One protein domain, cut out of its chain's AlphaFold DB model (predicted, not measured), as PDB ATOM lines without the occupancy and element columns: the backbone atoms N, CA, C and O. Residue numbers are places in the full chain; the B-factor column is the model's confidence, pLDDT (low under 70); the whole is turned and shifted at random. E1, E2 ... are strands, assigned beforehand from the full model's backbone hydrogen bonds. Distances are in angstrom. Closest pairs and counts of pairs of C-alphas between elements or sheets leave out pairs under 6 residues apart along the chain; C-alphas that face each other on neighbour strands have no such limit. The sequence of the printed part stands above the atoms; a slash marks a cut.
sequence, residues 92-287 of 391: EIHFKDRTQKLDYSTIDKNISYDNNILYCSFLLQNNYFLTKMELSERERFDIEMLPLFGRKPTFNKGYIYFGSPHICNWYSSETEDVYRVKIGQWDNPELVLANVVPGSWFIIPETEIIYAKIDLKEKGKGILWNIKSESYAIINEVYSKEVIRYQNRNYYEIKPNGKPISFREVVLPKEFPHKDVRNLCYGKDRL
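This is residues 92 to 287 of the 391 residues of the protein "YARHG domain-containing protein" of Salinivirga cyanobacteriivorans (UniProt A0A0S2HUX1). Two strongly twisted sheets lie partly face to face: a four-strand sheet, E3 to E6, and a seven-strand sheet, E7 to E13, which folds back on itself so that E7 and E8 lie between its other leaf and the four-strand sheet. The hairpin E1 and E2 is set off at one end, beyond the four-strand sheet; a small three-strand sheet, E14 to E16, is set off on the side of the second leaf, and a tail without named elements runs on from it past E13. The printed part has 196 residues, no named helix and sixteen named strands, E1 to E16 in order along the chain; the class is all strand, and the sheets, each with its strands in chain order, are antiparallel. The whole is compact, with a radius of gyration of the C-alphas of 17.7 A, and spans 53 by 44 by 35 A.

Start at E1, residues 92 to 95, which forms a hairpin with E2, residues 99 to 103; N 93 and O 100 are 2.8 A apart, within hydrogen-bond range. E2 and E3, residues 107 to 114, meet only through their link. Next come E4, residues 117 to 124, E5, residues 127 to 134, and E6, residues 143 to 149; E3 to E6 are a meander, each strand the antiparallel neighbour of the one before. Look for N 112 and O 119, 2.8 A, between E3 and E4, N 122 and O 129, 2.7 A, between E4 and E5, and N 144 and O 132, 2.9 A, between E5 and E6. E7, residues 151 to 156, opens the second meander, with E8, 159 to 166, E9, 175 to 182, E10, 190 to 203, E11, 209 to 214, E12, 222 to 226, and E13, 231 to 235. Between E7 and E8 find N 154 and O 161, 2.8 A; between E9 and E10, N 178 and O 193, 2.8 A; between E10 and E11, N 202 and O 211, 3.0 A. It is a folded sheet, bent back on itself: E7 and E8 face E10 to E13, with E9 as the hinge. E10 bends by 137 degrees at residue 199; its residues 190 to 196 pair with E9 and 196 to 203 with E11. The two sheets make a sandwich, two sheets face to face, with their strands at 39 degrees; the closest C-alphas of E3 and E7, Asn 110 and Lys 152, are 4.9 A apart. E14, residues 243 to 246, E15, 249 to 254, and E16, 262 to 265, form a third meander, where N 244 and O 251 are 2.9 A apart and N 252 and O 264 2.8 A. E13 and E14 are apart.

Find C-alpha 92 at (28.716, 177.623, -3.295), where E1 begins. E3 measures 17.9 A from first to last C-alpha and bends by 79 degrees at residue 110; E4 measures 20.9 A and E5 22.3 A. C-alpha 151, at (23.000, 182.984, -21.400), begins E7; E8 measures 22.1 A and E9 23.5 A. The bent E10, longest by residues with 14, measures 14.6 A. E16 ends at C-alpha 265, (5.124, 163.229, -17.680).

The C-alphas farthest apart are those of Asp 97 and Lys 217, 54.9 A. The printed part has no cut, and no link between named strands is long. In the tail, residues 266 to 287, residues 274 to 275 pair antiparallel with residues 231 to 232 of E13. The mean pLDDT of the printed part is 79.4; 45 residues are under 70, among them 103 to 109, 237 to 249 and 253 to 262.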
ATOM      1  N   GLU A  92      27.841 178.378  -4.188       75.50
ATOM      2  CA  GLU A  92      28.716 177.623  -3.295       75.50
ATOM      3  C   GLU A  92      28.979 176.237  -3.871       75.50
ATOM      4  O   GLU A  92      28.049 175.489  -4.140       75.50
ATOM      5  N   ILE A  93      30.239 175.863  -4.019       75.56
ATOM      6  CA  ILE A  93      30.664 174.547  -4.484       75.56
ATOM      7  C   ILE A  93      31.240 173.818  -3.277       75.56
ATOM      8  O   ILE A  93      32.256 174.222  -2.715       75.56
ATOM      9  N   HIS A  94      30.551 172.777  -2.834       72.38
ATOM     10  CA  HIS A  94      30.906 171.982  -1.667       72.38
ATOM     11  C   HIS A  94      31.564 170.693  -2.134       72.38
ATOM     12  O   HIS A  94      30.933 169.878  -2.807       72.38
ATOM     13  N   PHE A  95      32.821 170.536  -1.748       73.56
ATOM     14  CA  PHE A  95      33.588 169.304  -1.830       73.56
ATOM     15  C   PHE A  95      33.463 168.541  -0.509       73.56
ATOM     16  O   PHE A  95      32.924 169.053   0.477       73.56
ATOM     17  N   LYS A  96      33.991 167.318  -0.462       71.31
ATOM     18  CA  LYS A  96      33.980 166.475   0.742       71.31
ATOM     19  C   LYS A  96      34.614 167.149   1.970       71.31
ATOM     20  O   LYS A  96      34.169 166.913   3.089       71.31
ATOM     21  N   ASP A  97      35.649 167.953   1.762       75.56
ATOM     22  CA  ASP A  97      36.519 168.525   2.794       75.56
ATOM     23  C   ASP A  97      36.497 170.063   2.855       75.56
ATOM     24  O   ASP A  97      37.038 170.646   3.793       75.56
ATOM     25  N   ARG A  98      35.855 170.739   1.893       76.31
ATOM     26  CA  ARG A  98      35.837 172.209   1.814       76.31
ATOM     27  C   ARG A  98      34.637 172.768   1.051       76.31
ATOM     28  O   ARG A  98      33.978 172.072   0.285       76.31
ATOM     29  N   THR A  99      34.429 174.076   1.173       77.69
ATOM     30  CA  THR A  99      33.432 174.834   0.407       77.69
ATOM     31  C   THR A  99      34.097 176.028  -0.265       77.69
ATOM     32  O   THR A  99      34.800 176.793   0.391       77.69
ATOM     33  N   GLN A 100      33.826 176.233  -1.548       76.06
ATOM     34  CA  GLN A 100      34.255 177.403  -2.308       76.06
ATOM     35  C   GLN A 100      33.048 178.249  -2.702       76.06
ATOM     36  O   GLN A 100      31.970 177.710  -2.932       76.06
ATOM     37  N   LYS A 101      33.202 179.575  -2.765       77.44
ATOM     38  CA  LYS A 101      32.107 180.502  -3.087       77.44
ATOM     39  C   LYS A 101      32.460 181.360  -4.294       77.44
ATOM     40  O   LYS A 101      33.588 181.836  -4.391       77.44
ATOM     41  N   LEU A 102      31.489 181.578  -5.173       73.38
ATOM     42  CA  LEU A 102      31.564 182.477  -6.321       73.38
ATOM     43  C   LEU A 102      30.432 183.508  -6.209       73.38
ATOM     44  O   LEU A 102      29.316 183.161  -5.823       73.38
ATOM     45  N   ASP A 103      30.717 184.765  -6.530       67.38
ATOM     46  CA  ASP A 103      29.747 185.867  -6.479       67.38
ATOM     47  C   ASP A 103      28.905 185.937  -7.773       67.38
ATOM     48  O   ASP A 103      29.414 185.742  -8.875       67.38
ATOM     49  N   TYR A 104      27.604 186.215  -7.646       60.69
ATOM     50  CA  TYR A 104      26.659 186.386  -8.763       60.69
ATOM     51  C   TYR A 104      26.761 187.721  -9.469       60.69
ATOM     52  O   TYR A 104      26.199 187.852 -10.556       60.69
ATOM     53  N   SER A 105      27.424 188.718  -8.877       59.16
ATOM     54  CA  SER A 105      27.681 189.980  -9.581       59.16
ATOM     55  C   SER A 105      28.304 189.733 -10.963       59.16
ATOM     56  O   SER A 105      28.088 190.510 -11.891       59.16
ATOM     57  N   THR A 106      28.988 188.597 -11.111       62.00
ATOM     58  CA  THR A 106      29.607 188.154 -12.347       62.00
ATOM     59  C   THR A 106      29.030 186.872 -12.946       62.00
ATOM     60  O   THR A 106      29.213 186.680 -14.136       62.00
ATOM     61  N   ILE A 107      28.314 186.004 -12.219       66.75
ATOM     62  CA  ILE A 107      27.811 184.719 -12.754       66.75
ATOM     63  C   ILE A 107      26.277 184.713 -12.856       66.75
ATOM     64  O   ILE A 107      25.565 184.952 -11.881       66.75
ATOM     65  N   ASP A 108      25.750 184.395 -14.043       69.31
ATOM     66  CA  ASP A 108      24.323 184.172 -14.281       69.31
ATOM     67  C   ASP A 108      23.816 183.004 -13.421       69.31
ATOM     68  O   ASP A 108      24.474 181.981 -13.245       69.31
ATOM     69  N   LYS A 109      22.582 183.124 -12.930       67.50
ATOM     70  CA  LYS A 109      21.898 182.083 -12.154       67.50
ATOM     71  C   LYS A 109      21.779 180.740 -12.865       67.50
ATOM     72  O   LYS A 109      21.500 179.750 -12.191       67.50
ATOM     73  N   ASN A 110      21.885 180.721 -14.191       73.12
ATOM     74  CA  ASN A 110      21.747 179.510 -14.970       73.12
ATOM     75  C   ASN A 110      23.092 178.786 -15.090       73.12
ATOM     76  O   ASN A 110      24.016 179.289 -15.728       73.12
ATOM     77  N   ILE A 111      23.158 177.586 -14.517       75.56
ATOM     78  CA  ILE A 111      24.324 176.703 -14.591       75.56
ATOM     79  C   ILE A 111      23.937 175.355 -15.200       75.56
ATOM     80  O   ILE A 111      22.809 174.884 -15.042       75.56
ATOM     81  N   SER A 112      24.891 174.729 -15.873       78.69
ATOM     82  CA  SER A 112      24.784 173.378 -16.410       78.69
ATOM     83  C   SER A 112      26.043 172.590 -16.091       78.69
ATOM     84  O   SER A 112      27.069 173.167 -15.751       78.69
ATOM     85  N   TYR A 113      25.972 171.269 -16.194       76.44
ATOM     86  CA  TYR A 113      27.062 170.390 -15.808       76.44
ATOM     87  C   TYR A 113      27.199 169.196 -16.756       76.44
ATOM     88  O   TYR A 113      26.191 168.682 -17.236       76.44
ATOM     89  N   ASP A 114      28.438 168.762 -16.987       78.62
ATOM     90  CA  ASP A 114      28.796 167.504 -17.652       78.62
ATOM     91  C   ASP A 114      30.168 167.019 -17.153       78.62
ATOM     92  O   ASP A 114      31.122 167.788 -17.192       78.62
ATOM     93  N   ASN A 115      30.294 165.766 -16.697       72.69
ATOM     94  CA  ASN A 115      31.579 165.095 -16.408       72.69
ATOM     95  C   ASN A 115      32.645 165.950 -15.677       72.69
ATOM     96  O   ASN A 115      33.768 166.118 -16.139       72.69
ATOM     97  N   ASN A 116      32.295 166.480 -14.509       75.88
ATOM     98  CA  ASN A 116      33.085 167.384 -13.654       75.88
ATOM     99  C   ASN A 116      33.272 168.805 -14.188       75.88
ATOM    100  O   ASN A 116      33.930 169.608 -13.543       75.88
ATOM    101  N   ILE A 117      32.630 169.169 -15.290       81.06
ATOM    102  CA  ILE A 117      32.698 170.511 -15.859       81.06
ATOM    103  C   ILE A 117      31.393 171.243 -15.575       81.06
ATOM    104  O   ILE A 117      30.316 170.808 -15.977       81.06
ATOM    105  N   LEU A 118      31.494 172.382 -14.898       83.25
ATOM    106  CA  LEU A 118      30.404 173.332 -14.740       83.25
ATOM    107  C   LEU A 118      30.444 174.337 -15.893       83.25
ATOM    108  O   LEU A 118      31.472 174.958 -16.137       83.25
ATOM    109  N   TYR A 119      29.319 174.531 -16.566       85.69
ATOM    110  CA  TYR A 119      29.112 175.579 -17.555       85.69
ATOM    111  C   TYR A 119      28.223 176.663 -16.959       85.69
ATOM    112  O   TYR A 119      27.142 176.370 -16.442       85.69
ATOM    113  N   CYS A 120      28.645 177.917 -17.046       84.38
ATOM    114  CA  CYS A 120      27.845 179.058 -16.617       84.38
ATOM    115  C   CYS A 120      28.007 180.229 -17.590       84.38
ATOM    116  O   CYS A 120      28.758 180.148 -18.560       84.38
ATOM    117  N   SER A 121      27.234 181.289 -17.378       84.50
ATOM    118  CA  SER A 121      27.403 182.537 -18.119       84.50
ATOM    119  C   SER A 121      27.998 183.589 -17.201       84.50
ATOM    120  O   SER A 121      27.496 183.783 -16.099       84.50
ATOM    121  N   PHE A 122      29.032 184.281 -17.651       80.00
ATOM    122  CA  PHE A 122      29.747 185.300 -16.906       80.00
ATOM    123  C   PHE A 122      29.478 186.684 -17.502       80.00
ATOM    124  O   PHE A 122      29.668 186.888 -18.698       80.00
ATOM    125  N   LEU A 123      29.018 187.628 -16.687       75.88
ATOM    126  CA  LEU A 123      28.746 189.004 -17.076       75.88
ATOM    127  C   LEU A 123      30.036 189.830 -17.033       75.88
ATOM    128  O   LEU A 123      30.618 190.042 -15.972       75.88
ATOM    129  N   LEU A 124      30.442 190.348 -18.187       70.81
ATOM    130  CA  LEU A 124      31.569 191.259 -18.338       70.81
ATOM    131  C   LEU A 124      31.161 192.401 -19.273       70.81
ATOM    132  O   LEU A 124      30.715 192.157 -20.391       70.81
ATOM    133  N   GLN A 125      31.288 193.649 -18.806       69.00
ATOM    134  CA  GLN A 125      30.966 194.857 -19.586       69.00
ATOM    135  C   GLN A 125      29.597 194.763 -20.301       69.00
ATOM    136  O   GLN A 125      29.489 194.977 -21.505       69.00
ATOM    137  N   ASN A 126      28.548 194.387 -19.558       71.88
ATOM    138  CA  ASN A 126      27.169 194.189 -20.038       71.88
ATOM    139  C   ASN A 126      26.932 193.010 -21.002       71.88
ATOM    140  O   ASN A 126      25.804 192.814 -21.451       71.88
ATOM    141  N   ASN A 127      27.942 192.181 -21.261       73.75
ATOM    142  CA  ASN A 127      27.835 191.006 -22.120       73.75
ATOM    143  C   ASN A 127      27.996 189.720 -21.315       73.75
ATOM    144  O   ASN A 127      28.786 189.658 -20.378       73.75
ATOM    145  N   TYR A 128      27.235 188.688 -21.676       80.94
ATOM    146  CA  TYR A 128      27.336 187.383 -21.033       80.94
ATOM    147  C   TYR A 128      28.190 186.458 -21.885       80.94
ATOM    148  O   TYR A 128      27.841 186.189 -23.031       80.94
ATOM    149  N   PHE A 129      29.271 185.958 -21.309       81.25
ATOM    150  CA  PHE A 129      30.179 184.993 -21.912       81.25
ATOM    151  C   PHE A 129      29.893 183.618 -21.345       81.25
ATOM    152  O   PHE A 129      29.778 183.471 -20.133       81.25
ATOM    153  N   LEU A 130      29.808 182.593 -22.180       86.44
ATOM    154  CA  LEU A 130      29.832 181.238 -21.661       86.44
ATOM    155  C   LEU A 130      31.210 180.968 -21.073       86.44
ATOM    156  O   LEU A 130      32.233 181.331 -21.649       86.44
ATOM    157  N   THR A 131      31.240 180.315 -19.929       84.44
ATOM    158  CA  THR A 131      32.467 179.864 -19.292       84.44
ATOM    159  C   THR A 131      32.308 178.402 -18.931       84.44
ATOM    160  O   THR A 131      31.196 177.904 -18.721       84.44
ATOM    161  N   LYS A 132      33.434 177.703 -18.877       86.38
ATOM    162  CA  LYS A 132      33.503 176.381 -18.277       86.38
ATOM    163  C   LYS A 132      34.473 176.408 -17.106       86.38
ATOM    164  O   LYS A 132      35.457 177.145 -17.102       86.38
ATOM    165  N   MET A 133      34.180 175.587 -16.117       82.81
ATOM    166  CA  MET A 133      34.947 175.453 -14.896       82.81
ATOM    167  C   MET A 133      35.121 173.969 -14.619       82.81
ATOM    168  O   MET A 133      34.140 173.256 -14.410       82.81
ATOM    169  N   GLU A 134      36.365 173.508 -14.615       82.12
ATOM    170  CA  GLU A 134      36.669 172.140 -14.216       82.12
ATOM    171  C   GLU A 134      36.624 172.042 -12.689       82.12
ATOM    172  O   GLU A 134      37.408 172.658 -11.960       82.12
ATOM    173  N   LEU A 135      35.657 171.279 -12.193       75.31
ATOM    174  CA  LEU A 135      35.495 171.000 -10.781       75.31
ATOM    175  C   LEU A 135      36.538 169.961 -10.389       75.31
ATOM    176  O   LEU A 135      36.436 168.785 -10.726       75.31
ATOM    177  N   SER A 136      37.542 170.411  -9.648       72.62
ATOM    178  CA  SER A 136      38.584 169.554  -9.104       72.62
ATOM    179  C   SER A 136      38.769 169.819  -7.615       72.62
ATOM    180  O   SER A 136      38.408 170.877  -7.098       72.62
ATOM    181  N   GLU A 137      39.387 168.867  -6.920       65.69
ATOM    182  CA  GLU A 137      39.811 169.030  -5.524       65.69
ATOM    183  C   GLU A 137      41.015 169.994  -5.381       65.69
ATOM    184  O   GLU A 137      41.577 170.140  -4.300       65.69
ATOM    185  N   ARG A 138      41.410 170.735  -6.431       66.19
ATOM    186  CA  ARG A 138      42.462 171.771  -6.366       66.19
ATOM    187  C   ARG A 138      41.959 173.048  -5.698       66.19
ATOM    188  O   ARG A 138      40.811 173.414  -5.897       66.19
ATOM    189  N   GLU A 139      42.800 173.752  -4.943       62.66
ATOM    190  CA  GLU A 139      42.392 174.957  -4.187       62.66
ATOM    191  C   GLU A 139      41.812 176.097  -5.044       62.66
ATOM    192  O   GLU A 139      41.091 176.953  -4.529       62.66
ATOM    193  N   ARG A 140      42.122 176.132  -6.345       63.97
ATOM    194  CA  ARG A 140      41.595 177.119  -7.291       63.97
ATOM    195  C   ARG A 140      40.935 176.430  -8.474       63.97
ATOM    196  O   ARG A 140      41.405 175.393  -8.937       63.97
ATOM    197  N   PHE A 141      39.869 177.057  -8.958       67.25
ATOM    198  CA  PHE A 141      39.234 176.690 -10.210       67.25
ATOM    199  C   PHE A 141      39.932 177.372 -11.369       67.25
ATOM    200  O   PHE A 141      40.108 178.593 -11.352       67.25
ATOM    201  N   ASP A 142      40.228 176.594 -12.398       69.62
ATOM    202  CA  ASP A 142      40.546 177.143 -13.704       69.62
ATOM    203  C   ASP A 142      39.210 177.499 -14.376       69.62
ATOM    204  O   ASP A 142      38.418 176.626 -14.741       69.62
ATOM    205  N   ILE A 143      38.913 178.801 -14.442       75.69
ATOM    206  CA  ILE A 143      37.769 179.330 -15.193       75.69
ATOM    207  C   ILE A 143      38.259 179.633 -16.599       75.69
ATOM    208  O   ILE A 143      39.062 180.542 -16.800       75.69
ATOM    209  N   GLU A 144      37.744 178.893 -17.571       78.81
ATOM    210  CA  GLU A 144      38.001 179.151 -18.980       78.81
ATOM    211  C   GLU A 144      36.797 179.889 -19.567       78.81
ATOM    212  O   GLU A 144      35.673 179.376 -19.582       78.81
ATOM    213  N   MET A 145      37.028 181.111 -20.042       78.19
ATOM    214  CA  MET A 145      36.050 181.824 -20.856       78.19
ATOM    215  C   MET A 145      35.975 181.150 -22.223       78.19
ATOM    216  O   MET A 145      37.006 180.837 -22.806       78.19
ATOM    217  N   LEU A 146      34.771 180.896 -22.721       81.25
ATOM    218  CA  LEU A 146      34.550 180.370 -24.062       81.25
ATOM    219  C   LEU A 146      34.380 181.548 -25.039       81.25
ATOM    220  O   LEU A 146      33.901 182.609 -24.632       81.25
ATOM    221  N   PRO A 147      34.683 181.381 -26.342       75.44
ATOM    222  CA  PRO A 147      34.520 182.414 -27.371       75.44
ATOM    223  C   PRO A 147      33.047 182.525 -27.800       75.44
ATOM    224  O   PRO A 147      32.711 182.589 -28.983       75.44
ATOM    225  N   LEU A 148      32.141 182.429 -26.833       80.38
ATOM    226  CA  LEU A 148      30.713 182.296 -27.037       80.38
ATOM    227  C   LEU A 148      30.003 183.275 -26.122       80.38
ATOM    228  O   LEU A 148      30.078 183.164 -24.900       80.38
ATOM    229  N   PHE A 149      29.275 184.207 -26.721       81.56
ATOM    230  CA  PHE A 149      28.335 185.044 -25.999       81.56
ATOM    231  C   PHE A 149      27.037 184.276 -25.817       81.56
ATOM    232  O   PHE A 149      26.529 183.652 -26.744       81.56
ATOM    233  N   GLY A 150      26.488 184.293 -24.615       84.75
ATOM    234  CA  GLY A 150      25.255 183.581 -24.368       84.75
ATOM    235  C   GLY A 150      24.894 183.487 -22.906       84.75
ATOM    236  O   GLY A 150      25.716 183.614 -21.999       84.75
ATOM    237  N   ARG A 151      23.613 183.229 -22.696       85.56
ATOM    238  CA  ARG A 151      23.000 182.984 -21.400       85.56
ATOM    239  C   ARG A 151      22.473 181.559 -21.348       85.56
ATOM    240  O   ARG A 151      22.157 180.956 -22.373       85.56
ATOM    241  N   LYS A 152      22.275 181.063 -20.132       84.81
ATOM    242  CA  LYS A 152      21.590 179.787 -19.863       84.81
ATOM    243  C   LYS A 152      22.228 178.579 -20.567       84.81
ATOM    244  O   LYS A 152      21.520 177.862 -21.283       84.81
ATOM    245  N   PRO A 153      23.537 178.328 -20.368       88.75
ATOM    246  CA  PRO A 153      24.153 177.123 -20.894       88.75
ATOM    247  C   PRO A 153      23.382 175.911 -20.380       88.75
ATOM    248  O   PRO A 153      23.041 175.848 -19.201       88.75
ATOM    249  N   THR A 154      23.080 174.976 -21.271       88.00
ATOM    250  CA  THR A 154      22.354 173.745 -20.960       88.00
ATOM    251  C   THR A 154      22.986 172.590 -21.714       88.00
ATOM    252  O   THR A 154      23.047 172.598 -22.939       88.00
ATOM    253  N   PHE A 155      23.467 171.593 -20.988       87.31
ATOM    254  CA  PHE A 155      24.074 170.401 -21.552       87.31
ATOM    255  C   PHE A 155      23.006 169.412 -22.008       87.31
ATOM    256  O   PHE A 155      22.034 169.164 -21.297       87.31
ATOM    257  N   ASN A 156      23.205 168.826 -23.189       87.81
ATOM    258  CA  ASN A 156      22.447 167.667 -23.645       87.81
ATOM    259  C   ASN A 156      23.206 166.951 -24.777       87.81
ATOM    260  O   ASN A 156      23.545 167.570 -25.788       87.81
ATOM    261  N   LYS A 157      23.455 165.642 -24.623       87.06
ATOM    262  CA  LYS A 157      24.085 164.766 -25.635       87.06
ATOM    263  C   LYS A 157      25.391 165.302 -26.248       87.06
ATOM    264  O   LYS A 157      25.569 165.265 -27.465       87.06
ATOM    265  N   GLY A 158      26.309 165.808 -25.424       89.44
ATOM    266  CA  GLY A 158      27.609 166.312 -25.898       89.44
ATOM    267  C   GLY A 158      27.558 167.701 -26.547       89.44
ATOM    268  O   GLY A 158      28.548 168.137 -27.138       89.44
ATOM    269  N   TYR A 159      26.425 168.398 -26.436       92.56
ATOM    270  CA  TYR A 159      26.258 169.789 -26.851       92.56
ATOM    271  C   TYR A 159      25.971 170.683 -25.649       92.56
ATOM    272  O   TYR A 159      25.297 170.271 -24.703       92.56
ATOM    273  N   ILE A 160      26.417 171.934 -25.743       92.44
ATOM    274  CA  ILE A 160      25.953 173.035 -24.901       92.44
ATOM    275  C   ILE A 160      24.982 173.880 -25.717       92.44
ATOM    276  O   ILE A 160      25.344 174.430 -26.753       92.44
ATOM    277  N   TYR A 161      23.747 173.971 -25.242       93.00
ATOM    278  CA  TYR A 161      22.712 174.869 -25.736       93.00
ATOM    279  C   TYR A 161      22.787 176.184 -24.977       93.00
ATOM    280  O   TYR A 161      23.060 176.178 -23.780       93.00
ATOM    281  N   PHE A 162      22.529 177.303 -25.637       92.06
ATOM    282  CA  PHE A 162      22.553 178.615 -25.000       92.06
ATOM    283  C   PHE A 162      21.682 179.608 -25.765       92.06
ATOM    284  O   PHE A 162      21.410 179.443 -26.952       92.06
ATOM    285  N   GLY A 163      21.231 180.640 -25.059       90.06
ATOM    286  CA  GLY A 163      20.439 181.722 -25.620       90.06
ATOM    287  C   GLY A 163      21.311 182.937 -25.903       90.06
ATOM    288  O   GLY A 163      22.051 183.364 -25.018       90.06
ATOM    289  N   SER A 164      21.216 183.510 -27.101       88.00
ATOM    290  CA  SER A 164      21.827 184.800 -27.432       88.00
ATOM    291  C   SER A 164      20.738 185.854 -27.633       88.00
ATOM    292  O   SER A 164      19.906 185.701 -28.534       88.00
ATOM    293  N   PRO A 165      20.680 186.895 -26.790       84.88
ATOM    294  CA  PRO A 165      19.693 187.943 -26.950       84.88
ATOM    295  C   PRO A 165      20.016 188.873 -28.128       84.88
ATOM    296  O   PRO A 165      21.179 189.104 -28.461       84.88
ATOM    297  N   HIS A 166      18.978 189.453 -28.725       80.06
ATOM    298  CA  HIS A 166      19.115 190.529 -29.698       80.06
ATOM    299  C   HIS A 166      17.885 191.436 -29.756       80.06
ATOM    300  O   HIS A 166      16.776 191.058 -29.363       80.06
ATOM    301  N   ILE A 167      18.075 192.641 -30.299       79.94
ATOM    302  CA  ILE A 167      16.982 193.573 -30.580       79.94
ATOM    303  C   ILE A 167      16.507 193.366 -32.010       79.94
ATOM    304  O   ILE A 167      17.285 193.392 -32.966       79.94
ATOM    305  N   CYS A 168      15.199 193.199 -32.151       76.88
ATOM    306  CA  CYS A 168      14.525 193.195 -33.431       76.88
ATOM    307  C   CYS A 168      13.522 194.350 -33.468       76.88
ATOM    308  O   CYS A 168      12.689 194.476 -32.577       76.88
ATOM    309  N   ASN A 169      13.547 195.142 -34.542       78.69
ATOM    310  CA  ASN A 169      12.683 196.319 -34.690       78.69
ATOM    311  C   ASN A 169      11.179 195.985 -34.756       78.69
ATOM    312  O   ASN A 169      10.352 196.879 -34.606       78.69
ATOM    313  N   TRP A 170      10.810 194.728 -35.022       79.44
ATOM    314  CA  TRP A 170       9.409 194.289 -35.034       79.44
ATOM    315  C   TRP A 170       8.844 194.062 -33.632       79.44
ATOM    316  O   TRP A 170       7.627 194.084 -33.463       79.44
ATOM    317  N   TYR A 171       9.705 193.859 -32.633       74.56
ATOM    318  CA  TYR A 171       9.294 193.651 -31.253       74.56
ATOM    319  C   TYR A 171       9.618 194.890 -30.420       74.56
ATOM    320  O   TYR A 171      10.665 195.512 -30.560       74.56
ATOM    321  N   SER A 172       8.725 195.233 -29.495       72.69
ATOM    322  CA  SER A 172       8.961 196.301 -28.515       72.69
ATOM    323  C   SER A 172       9.917 195.884 -27.387       72.69
ATOM    324  O   SER A 172      10.120 196.639 -26.440       72.69
ATOM    325  N   SER A 173      10.450 194.661 -27.440       76.06
ATOM    326  CA  SER A 173      11.329 194.069 -26.435       76.06
ATOM    327  C   SER A 173      12.423 193.230 -27.090       76.06
ATOM    328  O   SER A 173      12.288 192.800 -28.234       76.06
ATOM    329  N   GLU A 174      13.479 192.950 -26.327       81.69
ATOM    330  CA  GLU A 174      14.516 191.979 -26.683       81.69
ATOM    331  C   GLU A 174      13.889 190.608 -27.009       81.69
ATOM    332  O   GLU A 174      12.884 190.207 -26.412       81.69
ATOM    333  N   THR A 175      14.479 189.899 -27.966       86.38
ATOM    334  CA  THR A 175      14.175 188.502 -28.302       86.38
ATOM    335  C   THR A 175      15.442 187.660 -28.117       86.38
ATOM    336  O   THR A 175      16.532 188.203 -27.960       86.38
ATOM    337  N   GLU A 176      15.326 186.335 -28.075       87.88
ATOM    338  CA  GLU A 176      16.469 185.432 -27.893       87.88
ATOM    339  C   GLU A 176      16.547 184.437 -29.055       87.88
ATOM    340  O   GLU A 176      15.525 183.981 -29.562       87.88
ATOM    341  N   ASP A 177      17.757 184.095 -29.480       90.12
ATOM    342  CA  ASP A 177      18.022 182.979 -30.381       90.12
ATOM    343  C   ASP A 177      18.625 181.825 -29.597       90.12
ATOM    344  O   ASP A 177      19.507 182.029 -28.763       90.12
ATOM    345  N   VAL A 178      18.179 180.609 -29.881       91.94
ATOM    346  CA  VAL A 178      18.724 179.399 -29.273       91.94
ATOM    347  C   VAL A 178      19.778 178.820 -30.196       91.94
ATOM    348  O   VAL A 178      19.486 178.462 -31.337       91.94
ATOM    349  N   TYR A 179      20.987 178.688 -29.675       92.62
ATOM    350  CA  TYR A 179      22.106 178.036 -30.332       92.62
ATOM    351  C   TYR A 179      22.466 176.746 -29.607       92.62
ATOM    352  O   TYR A 179      22.142 176.559 -28.432       92.62
ATOM    353  N   ARG A 180      23.188 175.869 -30.298       93.31
ATOM    354  CA  ARG A 180      23.940 174.778 -29.680       93.31
ATOM    355  C   ARG A 180      25.352 174.743 -30.222       93.31
ATOM    356  O   ARG A 180      25.591 175.134 -31.354       93.31
ATOM    357  N   VAL A 181      26.283 174.221 -29.446       91.00
ATOM    358  CA  VAL A 181      27.661 174.008 -29.881       91.00
ATOM    359  C   VAL A 181      28.139 172.667 -29.356       91.00
ATOM    360  O   VAL A 181      27.843 172.301 -28.215       91.00
ATOM    361  N   LYS A 182      28.828 171.896 -30.196       91.25
ATOM    362  CA  LYS A 182      29.401 170.625 -29.757       91.25
ATOM    363  C   LYS A 182      30.542 170.916 -28.786       91.25
ATOM    364  O   LYS A 182      31.346 171.816 -29.031       91.25
ATOM    365  N   ILE A 183      30.619 170.171 -27.684       88.50
ATOM    366  CA  ILE A 183      31.678 170.372 -26.689       88.50
ATOM    367  C   ILE A 183      33.045 170.232 -27.363       88.50
ATOM    368  O   ILE A 183      33.317 169.261 -28.070       88.50
ATOM    369  N   GLY A 184      33.893 171.238 -27.149       85.00
ATOM    370  CA  GLY A 184      35.217 171.311 -27.758       85.00
ATOM    371  C   GLY A 184      35.234 171.776 -29.215       85.00
ATOM    372  O   GLY A 184      36.308 171.743 -29.800       85.00
ATOM    373  N   GLN A 185      34.107 172.218 -29.790       85.62
ATOM    374  CA  GLN A 185      34.001 172.855 -31.117       85.62
ATOM    375  C   GLN A 185      33.415 174.268 -31.001       85.62
ATOM    376  O   GLN A 185      32.449 174.624 -31.673       85.62
ATOM    377  N   TRP A 186      33.968 175.064 -30.080       82.50
ATOM    378  CA  TRP A 186      33.415 176.357 -29.656       82.50
ATOM    379  C   TRP A 186      33.317 177.419 -30.757       82.50
ATOM    380  O   TRP A 186      32.635 178.423 -30.585       82.50
ATOM    381  N   ASP A 187      33.987 177.202 -31.882       75.81
ATOM    382  CA  ASP A 187      34.011 178.096 -33.030       75.81
ATOM    383  C   ASP A 187      32.931 177.801 -34.079       75.81
ATOM    384  O   ASP A 187      32.864 178.486 -35.102       75.81
ATOM    385  N   ASN A 188      32.091 176.792 -33.836       82.00
ATOM    386  CA  ASN A 188      31.026 176.385 -34.744       82.00
ATOM    387  C   ASN A 188      29.675 176.207 -34.023       82.00
ATOM    388  O   ASN A 188      29.130 175.100 -34.006       82.00
ATOM    389  N   PRO A 189      29.122 177.262 -33.396       87.50
ATOM    390  CA  PRO A 189      27.764 177.209 -32.884       87.50
ATOM    391  C   PRO A 189      26.751 177.120 -34.035       87.50
ATOM    392  O   PRO A 189      26.875 177.768 -35.072       87.50
ATOM    393  N   GLU A 190      25.713 176.324 -33.828       89.69
ATOM    394  CA  GLU A 190      24.605 176.091 -34.746       89.69
ATOM    395  C   GLU A 190      23.369 176.823 -34.226       89.69
ATOM    396  O   GLU A 190      22.968 176.626 -33.076       89.69
ATOM    397  N   LEU A 191      22.747 177.654 -35.065       89.12
ATOM    398  CA  LEU A 191      21.437 178.225 -34.760       89.12
ATOM    399  C   LEU A 191      20.400 177.101 -34.766       89.12
ATOM    400  O   LEU A 191      20.222 176.425 -35.776       89.12
ATOM    401  N   VAL A 192      19.719 176.912 -33.641       92.50
ATOM    402  CA  VAL A 192      18.715 175.862 -33.467       92.50
ATOM    403  C   VAL A 192      17.308 176.398 -33.672       92.50
ATOM    404  O   VAL A 192      16.494 175.752 -34.326       92.50
ATOM    405  N   LEU A 193      17.007 177.553 -33.078       92.25
ATOM    406  CA  LEU A 193      15.698 178.185 -33.183       92.25
ATOM    407  C   LEU A 193      15.829 179.689 -32.969       92.25
ATOM    408  O   LEU A 193      16.310 180.130 -31.927       92.25
ATOM    409  N   ALA A 194      15.376 180.468 -33.945       89.75
ATOM    410  CA  ALA A 194      15.440 181.921 -33.887       89.75
ATOM    411  C   ALA A 194      14.181 182.549 -33.278       89.75
ATOM    412  O   ALA A 194      13.074 181.995 -33.370       89.75
ATOM    413  N   ASN A 195      14.349 183.757 -32.742       88.62
ATOM    414  CA  ASN A 195      13.274 184.628 -32.268       88.62
ATOM    415  C   ASN A 195      12.323 183.928 -31.283       88.62
ATOM    416  O   ASN A 195      11.106 183.858 -31.502       88.62
ATOM    417  N   VAL A 196      12.893 183.354 -30.224       90.00
ATOM    418  CA  VAL A 196      12.147 182.834 -29.078       90.00
ATOM    419  C   VAL A 196      11.937 183.933 -28.042       90.00
ATOM    420  O   VAL A 196      12.763 184.829 -27.864       90.00
ATOM    421  N   VAL A 197      10.833 183.841 -27.303       88.12
ATOM    422  CA  VAL A 197      10.578 184.730 -26.168       88.12
ATOM    423  C   VAL A 197      11.717 184.552 -25.152       88.12
ATOM    424  O   VAL A 197      11.950 183.414 -24.719       88.12
ATOM    425  N   PRO A 198      12.405 185.630 -24.725       86.31
ATOM    426  CA  PRO A 198      13.591 185.517 -23.890       86.31
ATOM    427  C   PRO A 198      13.386 184.650 -22.654       86.31
ATOM    428  O   PRO A 198      12.442 184.799 -21.871       86.31
ATOM    429  N   GLY A 199      14.294 183.694 -22.490       83.12
ATOM    430  CA  GLY A 199      14.297 182.736 -21.401       83.12
ATOM    431  C   GLY A 199      13.129 181.776 -21.367       83.12
ATOM    432  O   GLY A 199      12.995 181.085 -20.365       83.12
ATOM    433  N   SER A 200      12.300 181.706 -22.399       87.31
ATOM    434  CA  SER A 200      11.143 180.814 -22.443       87.31
ATOM    435  C   SER A 200      11.404 179.583 -23.303       87.31
ATOM    436  O   SER A 200      10.527 179.166 -24.053       87.31
ATOM    437  N   TRP A 201      12.598 179.005 -23.186       89.94
ATOM    438  CA  TRP A 201      12.983 177.773 -23.861       89.94
ATOM    439  C   TRP A 201      13.803 176.874 -22.931       89.94
ATOM    440  O   TRP A 201      14.402 177.363 -21.972       89.94
ATOM    441  N   PHE A 202      13.799 175.572 -23.213       88.00
ATOM    442  CA  PHE A 202      14.676 174.569 -22.603       88.00
ATOM    443  C   PHE A 202      14.674 173.284 -23.453       88.00
ATOM    444  O   PHE A 202      13.717 173.003 -24.178       88.00
ATOM    445  N   ILE A 203      15.749 172.499 -23.384       87.75
ATOM    446  CA  ILE A 203      15.883 171.220 -24.101       87.75
ATOM    447  C   ILE A 203      15.239 170.085 -23.296       87.75
ATOM    448  O   ILE A 203      15.339 170.045 -22.069       87.75
ATOM    449  N   ILE A 204      14.574 169.150 -23.974       86.38
ATOM    450  CA  ILE A 204      14.027 167.961 -23.323       86.38
ATOM    451  C   ILE A 204      15.172 166.946 -23.145       86.38
ATOM    452  O   ILE A 204      15.789 166.571 -24.151       86.38
ATOM    453  N   PRO A 205      15.453 166.479 -21.911       81.31
ATOM    454  CA  PRO A 205      16.624 165.662 -21.620       81.31
ATOM    455  C   PRO A 205      16.713 164.392 -22.442       81.31
ATOM    456  O   PRO A 205      15.726 163.670 -22.583       81.31
ATOM    457  N   GLU A 206      17.914 164.104 -22.936       82.94
ATOM    458  CA  GLU A 206      18.214 162.953 -23.783       82.94
ATOM    459  C   GLU A 206      17.421 162.913 -25.095       82.94
ATOM    460  O   GLU A 206      17.278 161.862 -25.732       82.94
ATOM    461  N   THR A 207      16.954 164.064 -25.571       87.31
ATOM    462  CA  THR A 207      16.261 164.190 -26.856       87.31
ATOM    463  C   THR A 207      16.879 165.293 -27.711       87.31
ATOM    464  O   THR A 207      17.798 165.985 -27.289       87.31
ATOM    465  N   GLU A 208      16.377 165.462 -28.931       91.94
ATOM    466  CA  GLU A 208      16.667 166.624 -29.780       91.94
ATOM    467  C   GLU A 208      15.413 167.486 -29.952       91.94
ATOM    468  O   GLU A 208      15.131 167.994 -31.037       91.94
ATOM    469  N   ILE A 209      14.625 167.586 -28.880       93.31
ATOM    470  CA  ILE A 209      13.394 168.363 -28.832       93.31
ATOM    471  C   ILE A 209      13.570 169.524 -27.860       93.31
ATOM    472  O   ILE A 209      13.964 169.317 -26.717       93.31
ATOM    473  N   ILE A 210      13.237 170.734 -28.294       92.69
ATOM    474  CA  ILE A 210      13.247 171.948 -27.474       92.69
ATOM    475  C   ILE A 210      11.813 172.369 -27.199       92.69
ATOM    476  O   ILE A 210      11.016 172.504 -28.121       92.69
ATOM    477  N   TYR A 211      11.488 172.637 -25.940       92.06
ATOM    478  CA  TYR A 211      10.347 173.486 -25.648       92.06
ATOM    479  C   TYR A 211      10.744 174.940 -25.882       92.06
ATOM    480  O   TYR A 211      11.783 175.376 -25.388       92.06
ATOM    481  N   ALA A 212       9.904 175.710 -26.566       91.94
ATOM    482  CA  ALA A 212      10.073 177.153 -26.674       91.94
ATOM    483  C   ALA A 212       8.726 177.874 -26.719       91.94
ATOM    484  O   ALA A 212       7.732 177.352 -27.222       91.94
ATOM    485  N   LYS A 213       8.698 179.117 -26.241       89.62
ATOM    486  CA  LYS A 213       7.665 180.080 -26.626       89.62
ATOM    487  C   LYS A 213       8.184 180.899 -27.793       89.62
ATOM    488  O   LYS A 213       9.239 181.520 -27.689       89.62
ATOM    489  N   ILE A 214       7.420 180.920 -28.870       87.88
ATOM    490  CA  ILE A 214       7.674 181.739 -30.051       87.88
ATOM    491  C   ILE A 214       6.449 182.598 -30.337       87.88
ATOM    492  O   ILE A 214       5.341 182.241 -29.932       87.88
ATOM    493  N   ASP A 215       6.639 183.723 -31.023       80.50
ATOM    494  CA  ASP A 215       5.496 184.504 -31.487       80.50
ATOM    495  C   ASP A 215       4.819 183.777 -32.658       80.50
ATOM    496  O   ASP A 215       5.397 183.586 -33.732       80.50
ATOM    497  N   LEU A 216       3.598 183.314 -32.408       76.06
ATOM    498  CA  LEU A 216       2.702 182.693 -33.373       76.06
ATOM    499  C   LEU A 216       1.392 183.477 -33.365       76.06
ATOM    500  O   LEU A 216       1.010 184.073 -32.357       76.06
ATOM    501  N   LYS A 217       0.622 183.371 -34.456       70.88
ATOM    502  CA  LYS A 217      -0.767 183.876 -34.491       70.88
ATOM    503  C   LYS A 217      -1.599 183.349 -33.308       70.88
ATOM    504  O   LYS A 217      -2.508 184.021 -32.829       70.88
ATOM    505  N   GLU A 218      -1.259 182.161 -32.816       68.75
ATOM    506  CA  GLU A 218      -1.884 181.487 -31.681       68.75
ATOM    507  C   GLU A 218      -1.266 181.933 -30.346       68.75
ATOM    508  O   GLU A 218      -0.484 181.215 -29.718       68.75
ATOM    509  N   LYS A 219      -1.627 183.146 -29.910       66.75
ATOM    510  CA  LYS A 219      -1.108 183.763 -28.680       66.75
ATOM    511  C   LYS A 219      -1.235 182.843 -27.457       66.75
ATOM    512  O   LYS A 219      -2.296 182.288 -27.184       66.75
ATOM    513  N   GLY A 220      -0.159 182.762 -26.672       66.81
ATOM    514  CA  GLY A 220      -0.134 182.089 -25.368       66.81
ATOM    515  C   GLY A 220       0.235 180.603 -25.390       66.81
ATOM    516  O   GLY A 220       0.408 180.026 -24.317       66.81
ATOM    517  N   LYS A 221       0.402 179.994 -26.569       81.19
ATOM    518  CA  LYS A 221       0.824 178.594 -26.706       81.19
ATOM    519  C   LYS A 221       2.347 178.446 -26.757       81.19
ATOM    520  O   LYS A 221       3.062 179.366 -27.153       81.19
ATOM    521  N   GLY A 222       2.835 177.285 -26.327       88.88
ATOM    522  CA  GLY A 222       4.228 176.873 -26.509       88.88
ATOM    523  C   GLY A 222       4.379 175.973 -27.733       88.88
ATOM    524  O   GLY A 222       3.387 175.513 -28.305       88.88
ATOM    525  N   ILE A 223       5.621 175.680 -28.101       92.81
ATOM    526  CA  ILE A 223       5.943 174.678 -29.114       92.81
ATOM    527  C   ILE A 223       6.936 173.653 -28.579       92.81
ATOM    528  O   ILE A 223       7.778 173.965 -27.737       92.81
ATOM    529  N   LEU A 224       6.854 172.443 -29.120       93.94
ATOM    530  CA  LEU A 224       7.931 171.464 -29.101       93.94
ATOM    531  C   LEU A 224       8.601 171.479 -30.474       93.94
ATOM    532  O   LEU A 224       7.997 171.055 -31.453       93.94
ATOM    533  N   TRP A 225       9.822 171.993 -30.538       95.69
ATOM    534  CA  TRP A 225      10.666 172.087 -31.723       95.69
ATOM    535  C   TRP A 225      11.549 170.850 -31.855       95.69
ATOM    536  O   TRP A 225      12.327 170.546 -30.955       95.69
ATOM    537  N   ASN A 226      11.464 170.151 -32.978       96.44
ATOM    538  CA  ASN A 226      12.334 169.045 -33.332       96.44
ATOM    539  C   ASN A 226      13.516 169.563 -34.155       96.44
ATOM    540  O   ASN A 226      13.348 169.978 -35.300       96.44
ATOM    541  N   ILE A 227      14.714 169.489 -33.574       94.75
ATOM    542  CA  ILE A 227      15.931 170.068 -34.156       94.75
ATOM    543  C   ILE A 227      16.285 169.401 -35.489       94.75
ATOM    544  O   ILE A 227      16.620 170.083 -36.446       94.75
ATOM    545  N   LYS A 228      16.185 168.069 -35.572       92.94
ATOM    546  CA  LYS A 228      16.582 167.306 -36.767       92.94
ATOM    547  C   LYS A 228      15.725 167.602 -37.984       92.94
ATOM    548  O   LYS A 228      16.217 167.639 -39.103       92.94
ATOM    549  N   SER A 229      14.422 167.707 -37.761       94.25
ATOM    550  CA  SER A 229      13.455 167.913 -38.836       94.25
ATOM    551  C   SER A 229      13.127 169.383 -39.060       94.25
ATOM    552  O   SER A 229      12.367 169.668 -39.981       94.25
ATOM    553  N   GLU A 230      13.649 170.294 -38.233       93.75
ATOM    554  CA  GLU A 230      13.343 171.730 -38.258       93.75
ATOM    555  C   GLU A 230      11.830 171.985 -38.345       93.75
ATOM    556  O   GLU A 230      11.312 172.657 -39.243       93.75
ATOM    557  N   SER A 231      11.094 171.319 -37.461       95.69
ATOM    558  CA  SER A 231       9.636 171.346 -37.430       95.69
ATOM    559  C   SER A 231       9.133 171.315 -35.995       95.69
ATOM    560  O   SER A 231       9.873 170.955 -35.080       95.69
ATOM    561  N   TYR A 232       7.887 171.712 -35.768       95.69
ATOM    562  CA  TYR A 232       7.320 171.793 -34.434       95.69
ATOM    563  C   TYR A 232       5.900 171.248 -34.330       95.69
ATOM    564  O   TYR A 232       5.161 171.123 -35.309       95.69
ATOM    565  N   ALA A 233       5.523 170.960 -33.091       94.12
ATOM    566  CA  ALA A 233       4.155 170.725 -32.673       94.12
ATOM    567  C   ALA A 233       3.741 171.805 -31.671       94.12
ATOM    568  O   ALA A 233       4.523 172.196 -30.800       94.12
ATOM    569  N   ILE A 234       2.507 172.282 -31.791       91.88
ATOM    570  CA  ILE A 234       1.932 173.258 -30.868       91.88
ATOM    571  C   ILE A 234       1.438 172.532 -29.620       91.88
ATOM    572  O   ILE A 234       0.799 171.483 -29.710       91.88
ATOM    573  N   ILE A 235       1.689 173.117 -28.454       86.81
ATOM    574  CA  ILE A 235       1.218 172.602 -27.170       86.81
ATOM    575  C   ILE A 235       0.418 173.671 -26.427       86.81
ATOM    576  O   ILE A 235       0.751 174.857 -26.418       86.81
ATOM    577  N   ASN A 236      -0.669 173.236 -25.791       76.19
ATOM    578  CA  ASN A 236      -1.585 174.124 -25.070       76.19
ATOM    579  C   ASN A 236      -1.110 174.452 -23.649       76.19
ATOM    580  O   ASN A 236      -1.678 175.324 -22.995       76.19
ATOM    581  N   GLU A 237      -0.092 173.750 -23.155       68.94
ATOM    582  CA  GLU A 237       0.407 173.905 -21.795       68.94
ATOM    583  C   GLU A 237       1.775 174.570 -21.798       68.94
ATOM    584  O   GLU A 237       2.662 174.225 -22.576       68.94
ATOM    585  N   VAL A 238       1.941 175.541 -20.903       64.62
ATOM    586  CA  VAL A 238       3.238 176.148 -20.631       64.62
ATOM    587  C   VAL A 238       3.998 175.185 -19.737       64.62
ATOM    588  O   VAL A 238       3.664 175.045 -18.560       64.62
ATOM    589  N   TYR A 239       5.017 174.532 -20.282       67.38
ATOM    590  CA  TYR A 239       5.919 173.744 -19.460       67.38
ATOM    591  C   TYR A 239       6.758 174.670 -18.580       67.38
ATOM    592  O   TYR A 239       7.195 175.744 -19.018       67.38
ATOM    593  N   SER A 240       6.970 174.269 -17.324       67.44
ATOM    594  CA  SER A 240       8.038 174.864 -16.525       67.44
ATOM    595  C   SER A 240       9.383 174.569 -17.184       67.44
ATOM    596  O   SER A 240       9.539 173.564 -17.871       67.44
ATOM    597  N   LYS A 241      10.365 175.439 -16.932       64.19
ATOM    598  CA  LYS A 241      11.760 175.240 -17.361       64.19
ATOM    599  C   LYS A 241      12.432 174.061 -16.654       64.19
ATOM    600  O   LYS A 241      13.525 173.663 -17.029       64.19
ATOM    601  N   GLU A 242      11.774 173.543 -15.626       63.09
ATOM    602  CA  GLU A 242      12.258 172.492 -14.749       63.09
ATOM    603  C   GLU A 242      11.782 171.136 -15.290       63.09
ATOM    604  O   GLU A 242      10.582 170.830 -15.267       63.09
ATOM    605  N   VAL A 243      12.728 170.344 -15.809       65.50
ATOM    606  CA  VAL A 243      12.495 168.963 -16.249       65.50
ATOM    607  C   VAL A 243      13.207 168.012 -15.302       65.50
ATOM    608  O   VAL A 243      14.426 168.066 -15.162       65.50
ATOM    609  N   ILE A 244      12.456 167.108 -14.681       64.19
ATOM    610  CA  ILE A 244      13.007 166.090 -13.786       64.19
ATOM    611  C   ILE A 244      12.972 164.720 -14.457       64.19
ATOM    612  O   ILE A 244      12.019 164.396 -15.168       64.19
ATOM    613  N   ARG A 245      13.987 163.891 -14.211       61.59
ATOM    614  CA  ARG A 245      14.007 162.493 -14.652       61.59
ATOM    615  C   ARG A 245      13.645 161.580 -13.485       61.59
ATOM    616  O   ARG A 245      14.255 161.654 -12.425       61.59
ATOM    617  N   TYR A 246      12.676 160.696 -13.691       59.62
ATOM    618  CA  TYR A 246      12.259 159.694 -12.716       59.62
ATOM    619  C   TYR A 246      11.858 158.394 -13.421       59.62
ATOM    620  O   TYR A 246      11.064 158.415 -14.358       59.62
ATOM    621  N   GLN A 247      12.420 157.257 -12.989       63.88
ATOM    622  CA  GLN A 247      12.176 155.937 -13.598       63.88
ATOM    623  C   GLN A 247      12.327 155.941 -15.132       63.88
ATOM    624  O   GLN A 247      11.478 155.422 -15.856       63.88
ATOM    625  N   ASN A 248      13.401 156.561 -15.635       65.69
ATOM    626  CA  ASN A 248      13.673 156.736 -17.071       65.69
ATOM    627  C   ASN A 248      12.619 157.527 -17.863       65.69
ATOM    628  O   ASN A 248      12.638 157.512 -19.092       65.69
ATOM    629  N   ARG A 249      11.731 158.247 -17.180       67.25
ATOM    630  CA  ARG A 249      10.765 159.167 -17.779       67.25
ATOM    631  C   ARG A 249      11.103 160.590 -17.374       67.25
ATOM    632  O   ARG A 249      11.616 160.822 -16.281       67.25
ATOM    633  N   ASN A 250      10.802 161.536 -18.249       71.38
ATOM    634  CA  ASN A 250      10.952 162.953 -17.955       71.38
ATOM    635  C   ASN A 250       9.610 163.502 -17.457       71.38
ATOM    636  O   ASN A 250       8.562 163.065 -17.931       71.38
ATOM    637  N   TYR A 251       9.631 164.496 -16.572       71.31
ATOM    638  CA  TYR A 251       8.442 165.202 -16.098       71.31
ATOM    639  C   TYR A 251       8.693 166.707 -16.055       71.31
ATOM    640  O   TYR A 251       9.748 167.138 -15.600       71.31
ATOM    641  N   TYR A 252       7.713 167.503 -16.477       71.38
ATOM    642  CA  TYR A 252       7.728 168.950 -16.283       71.38
ATOM    643  C   TYR A 252       7.051 169.323 -14.984       71.38
ATOM    644  O   TYR A 252       6.013 168.759 -14.624       71.38
ATOM    645  N   GLU A 253       7.599 170.338 -14.328       67.69
ATOM    646  CA  GLU A 253       6.884 171.002 -13.256       67.69
ATOM    647  C   GLU A 253       5.710 171.838 -13.803       67.69
ATOM    648  O   GLU A 253       5.794 172.471 -14.859       67.69
ATOM    649  N   ILE A 254       4.601 171.865 -13.073       66.69
ATOM    650  CA  ILE A 254       3.433 172.699 -13.337       66.69
ATOM    651  C   ILE A 254       3.145 173.491 -12.060       66.69
ATOM    652  O   ILE A 254       2.881 172.900 -11.010       66.69
ATOM    653  N   LYS A 255       3.135 174.828 -12.181       63.69
ATOM    654  CA  LYS A 255       2.763 175.795 -11.129       63.69
ATOM    655  C   LYS A 255       1.430 176.473 -11.486       63.69
ATOM    656  O   LYS A 255       1.446 177.599 -11.984       63.69
ATOM    657  N   PRO A 256       0.258 175.831 -11.311       61.19
ATOM    658  CA  PRO A 256      -1.006 176.494 -11.592       61.19
ATOM    659  C   PRO A 256      -1.273 177.576 -10.536       61.19
ATOM    660  O   PRO A 256      -1.023 177.366  -9.351       61.19
ATOM    661  N   ASN A 257      -1.815 178.724 -10.948       57.72
ATOM    662  CA  ASN A 257      -2.110 179.841 -10.043       57.72
ATOM    663  C   ASN A 257      -2.912 179.391  -8.811       57.72
ATOM    664  O   ASN A 257      -3.981 178.794  -8.942       57.72
ATOM    665  N   GLY A 258      -2.389 179.688  -7.616       53.00
ATOM    666  CA  GLY A 258      -3.030 179.359  -6.337       53.00
ATOM    667  C   GLY A 258      -3.113 177.861  -6.025       53.00
ATOM    668  O   GLY A 258      -3.709 177.487  -5.016       53.00
ATOM    669  N   LYS A 259      -2.526 177.003  -6.864       56.84
ATOM    670  CA  LYS A 259      -2.451 175.562  -6.650       56.84
ATOM    671  C   LYS A 259      -1.018 175.152  -6.349       56.84
ATOM    672  O   LYS A 259      -0.069 175.867  -6.676       56.84
ATOM    673  N   PRO A 260      -0.851 173.981  -5.745       52.38
ATOM    674  CA  PRO A 260       0.470 173.436  -5.572       52.38
ATOM    675  C   PRO A 260       1.187 173.056  -6.841       52.38
ATOM    676  O   PRO A 260       0.573 172.771  -7.870       52.38
ATOM    677  N   ILE A 261       2.497 172.958  -6.670       58.69
ATOM    678  CA  ILE A 261       3.402 172.325  -7.610       58.69
ATOM    679  C   ILE A 261       2.910 170.902  -7.886       58.69
ATOM    680  O   ILE A 261       2.602 170.148  -6.963       58.69
ATOM    681  N   SER A 262       2.829 170.546  -9.162       62.38
ATOM    682  CA  SER A 262       2.544 169.190  -9.630       62.38
ATOM    683  C   SER A 262       3.490 168.849 -10.775       62.38
ATOM    684  O   SER A 262       4.027 169.749 -11.414       62.38
ATOM    685  N   PHE A 263       3.705 167.563 -11.032       70.38
ATOM    686  CA  PHE A 263       4.575 167.105 -12.112       70.38
ATOM    687  C   PHE A 263       3.758 166.347 -13.147       70.38
ATOM    688  O   PHE A 263       2.884 165.555 -12.791       70.38
ATOM    689  N   ARG A 264       4.052 166.574 -14.426       71.56
ATOM    690  CA  ARG A 264       3.419 165.854 -15.532       71.56
ATOM    691  C   ARG A 264       4.470 165.217 -16.413       71.56
ATOM    692  O   ARG A 264       5.439 165.872 -16.775       71.56
ATOM    693  N   GLU A 265       4.248 163.956 -16.767       76.06
ATOM    694  CA  GLU A 265       5.124 163.229 -17.680       76.06
ATOM    695  C   GLU A 265       5.250 163.975 -19.014       76.06
ATOM    696  O   GLU A 265       4.266 164.460 -19.581       76.06
ATOM    697  N   VAL A 266       6.479 164.059 -19.510       78.81
ATOM    698  CA  VAL A 266       6.776 164.570 -20.839       78.81
ATOM    699  C   VAL A 266       6.304 163.554 -21.864       78.81
ATOM    700  O   VAL A 266       6.956 162.538 -22.098       78.81
ATOM    701  N   VAL A 267       5.187 163.855 -22.516       83.75
ATOM    702  CA  VAL A 267       4.695 163.069 -23.647       83.75
ATOM    703  C   VAL A 267       5.029 163.815 -24.929       83.75
ATOM    704  O   VAL A 267       4.446 164.859 -25.224       83.75
ATOM    705  N   LEU A 268       5.986 163.280 -25.685       88.75
ATOM    706  CA  LEU A 268       6.340 163.834 -26.986       88.75
ATOM    707  C   LEU A 268       5.270 163.476 -28.027       88.75
ATOM    708  O   LEU A 268       4.779 162.342 -28.042       88.75
ATOM    709  N   PRO A 269       4.910 164.412 -28.918       89.56
ATOM    710  CA  PRO A 269       4.008 164.125 -30.019       89.56
ATOM    711  C   PRO A 269       4.665 163.136 -30.987       89.56
ATOM    712  O   PRO A 269       5.883 163.121 -31.159       89.56
ATOM    713  N   LYS A 270       3.840 162.309 -31.639       90.94
ATOM    714  CA  LYS A 270       4.315 161.356 -32.657       90.94
ATOM    715  C   LYS A 270       4.861 162.061 -33.899       90.94
ATOM    716  O   LYS A 270       5.741 161.529 -34.564       90.94
ATOM    717  N   GLU A 271       4.333 163.246 -34.192       93.69
ATOM    718  CA  GLU A 271       4.642 164.025 -35.386       93.69
ATOM    719  C   GLU A 271       4.853 165.499 -35.032       93.69
ATOM    720  O   GLU A 271       4.302 166.013 -34.057       93.69
ATOM    721  N   PHE A 272       5.637 166.178 -35.868       96.00
ATOM    722  CA  PHE A 272       5.932 167.605 -35.783       96.00
ATOM    723  C   PHE A 272       5.470 168.254 -37.098       96.00
ATOM    724  O   PHE A 272       6.262 168.437 -38.019       96.00
ATOM    725  N   PRO A 273       4.158 168.501 -37.256       96.12
ATOM    726  CA  PRO A 273       3.561 168.755 -38.567       96.12
ATOM    727  C   PRO A 273       3.854 170.153 -39.127       96.12
ATOM    728  O   PRO A 273       3.602 170.403 -40.305       96.12
ATOM    729  N   HIS A 274       4.359 171.083 -38.314       94.50
ATOM    730  CA  HIS A 274       4.536 172.472 -38.724       94.50
ATOM    731  C   HIS A 274       5.996 172.788 -39.028       94.50
ATOM    732  O   HIS A 274       6.875 172.560 -38.205       94.50
ATOM    733  N   LYS A 275       6.259 173.383 -40.191       93.25
ATOM    734  CA  LYS A 275       7.546 174.022 -40.491       93.25
ATOM    735  C   LYS A 275       7.572 175.448 -39.956       93.25
ATOM    736  O   LYS A 275       6.526 176.095 -39.853       93.25
ATOM    737  N   ASP A 276       8.764 175.948 -39.643       88.44
ATOM    738  CA  ASP A 276       8.921 177.364 -39.329       88.44
ATOM    739  C   ASP A 276       8.861 178.196 -40.612       88.44
ATOM    740  O   ASP A 276       9.809 178.257 -41.386       88.44
ATOM    741  N   VAL A 277       7.700 178.797 -40.854       87.94
ATOM    742  CA  VAL A 277       7.455 179.706 -41.983       87.94
ATOM    743  C   VAL A 277       7.371 181.160 -41.522       87.94
ATOM    744  O   VAL A 277       6.885 182.022 -42.257       87.94
ATOM    745  N   ARG A 278       7.774 181.445 -40.276       87.44
ATOM    746  CA  ARG A 278       7.796 182.813 -39.764       87.44
ATOM    747  C   ARG A 278       8.796 183.613 -40.586       87.44
ATOM    748  O   ARG A 278       9.909 183.163 -40.838       87.44
ATOM    749  N   ASN A 279       8.413 184.830 -40.960       81.94
ATOM    750  CA  ASN A 279       9.414 185.798 -41.374       81.94
ATOM    751  C   ASN A 279      10.258 186.091 -40.130       81.94
ATOM    752  O   ASN A 279       9.700 186.468 -39.098       81.94
ATOM    753  N   LEU A 280      11.559 185.824 -40.187       82.88
ATOM    754  CA  LEU A 280      12.458 186.032 -39.062       82.88
ATOM    755  C   LEU A 280      13.124 187.391 -39.219       82.88
ATOM    756  O   LEU A 280      13.674 187.732 -40.261       82.88
ATOM    757  N   CYS A 281      13.042 188.179 -38.160       74.88
ATOM    758  CA  CYS A 281      13.701 189.463 -38.089       74.88
ATOM    759  C   CYS A 281      15.203 189.256 -37.978       74.88
ATOM    760  O   CYS A 281      15.651 188.515 -37.104       74.88
ATOM    761  N   TYR A 282      15.969 189.948 -38.811       70.62
ATOM    762  CA  TYR A 282      17.406 190.058 -38.624       70.62
ATOM    763  C   TYR A 282      17.670 191.227 -37.676       70.62
ATOM    764  O   TYR A 282      17.437 192.388 -38.017       70.62
ATOM    765  N   GLY A 283      18.081 190.915 -36.447       64.94
ATOM    766  CA  GLY A 283      18.409 191.934 -35.458       64.94
ATOM    767  C   GLY A 283      19.662 192.708 -35.855       64.94
ATOM    768  O   GLY A 283      20.733 192.119 -35.963       64.94
ATOM    769  N   LYS A 284      19.545 194.027 -36.034       67.06
ATOM    770  CA  LYS A 284      20.706 194.912 -36.252       67.06
ATOM    771  C   LYS A 284      21.644 194.948 -35.038       67.06
ATOM    772  O   LYS A 284      22.851 195.034 -35.206       67.06
ATOM    773  N   ASP A 285      21.088 194.787 -33.835       65.44
ATOM    774  CA  ASP A 285      21.832 194.734 -32.569       65.44
ATOM    775  C   ASP A 285      22.000 193.281 -32.099       65.44
ATOM    776  O   ASP A 285      22.038 192.981 -30.905       65.44
ATOM    777  N   ARG A 286      22.018 192.335 -33.045       68.19
ATOM    778  CA  ARG A 286      22.298 190.940 -32.731       68.19
ATOM    779  C   ARG A 286      23.751 190.825 -32.315       68.19
ATOM    780  O   ARG A 286      24.660 191.061 -33.112       68.19
ATOM    781  N   LEU A 287      23.958 190.407 -31.068       59.19
ATOM    782  CA  LEU A 287      25.220 189.839 -30.615       59.19
ATOM    783  C   LEU A 287      25.381 188.503 -31.348       59.19
ATOM    784  O   LEU A 287      25.007 187.438 -30.850       59.19
TER     785      LEU A 287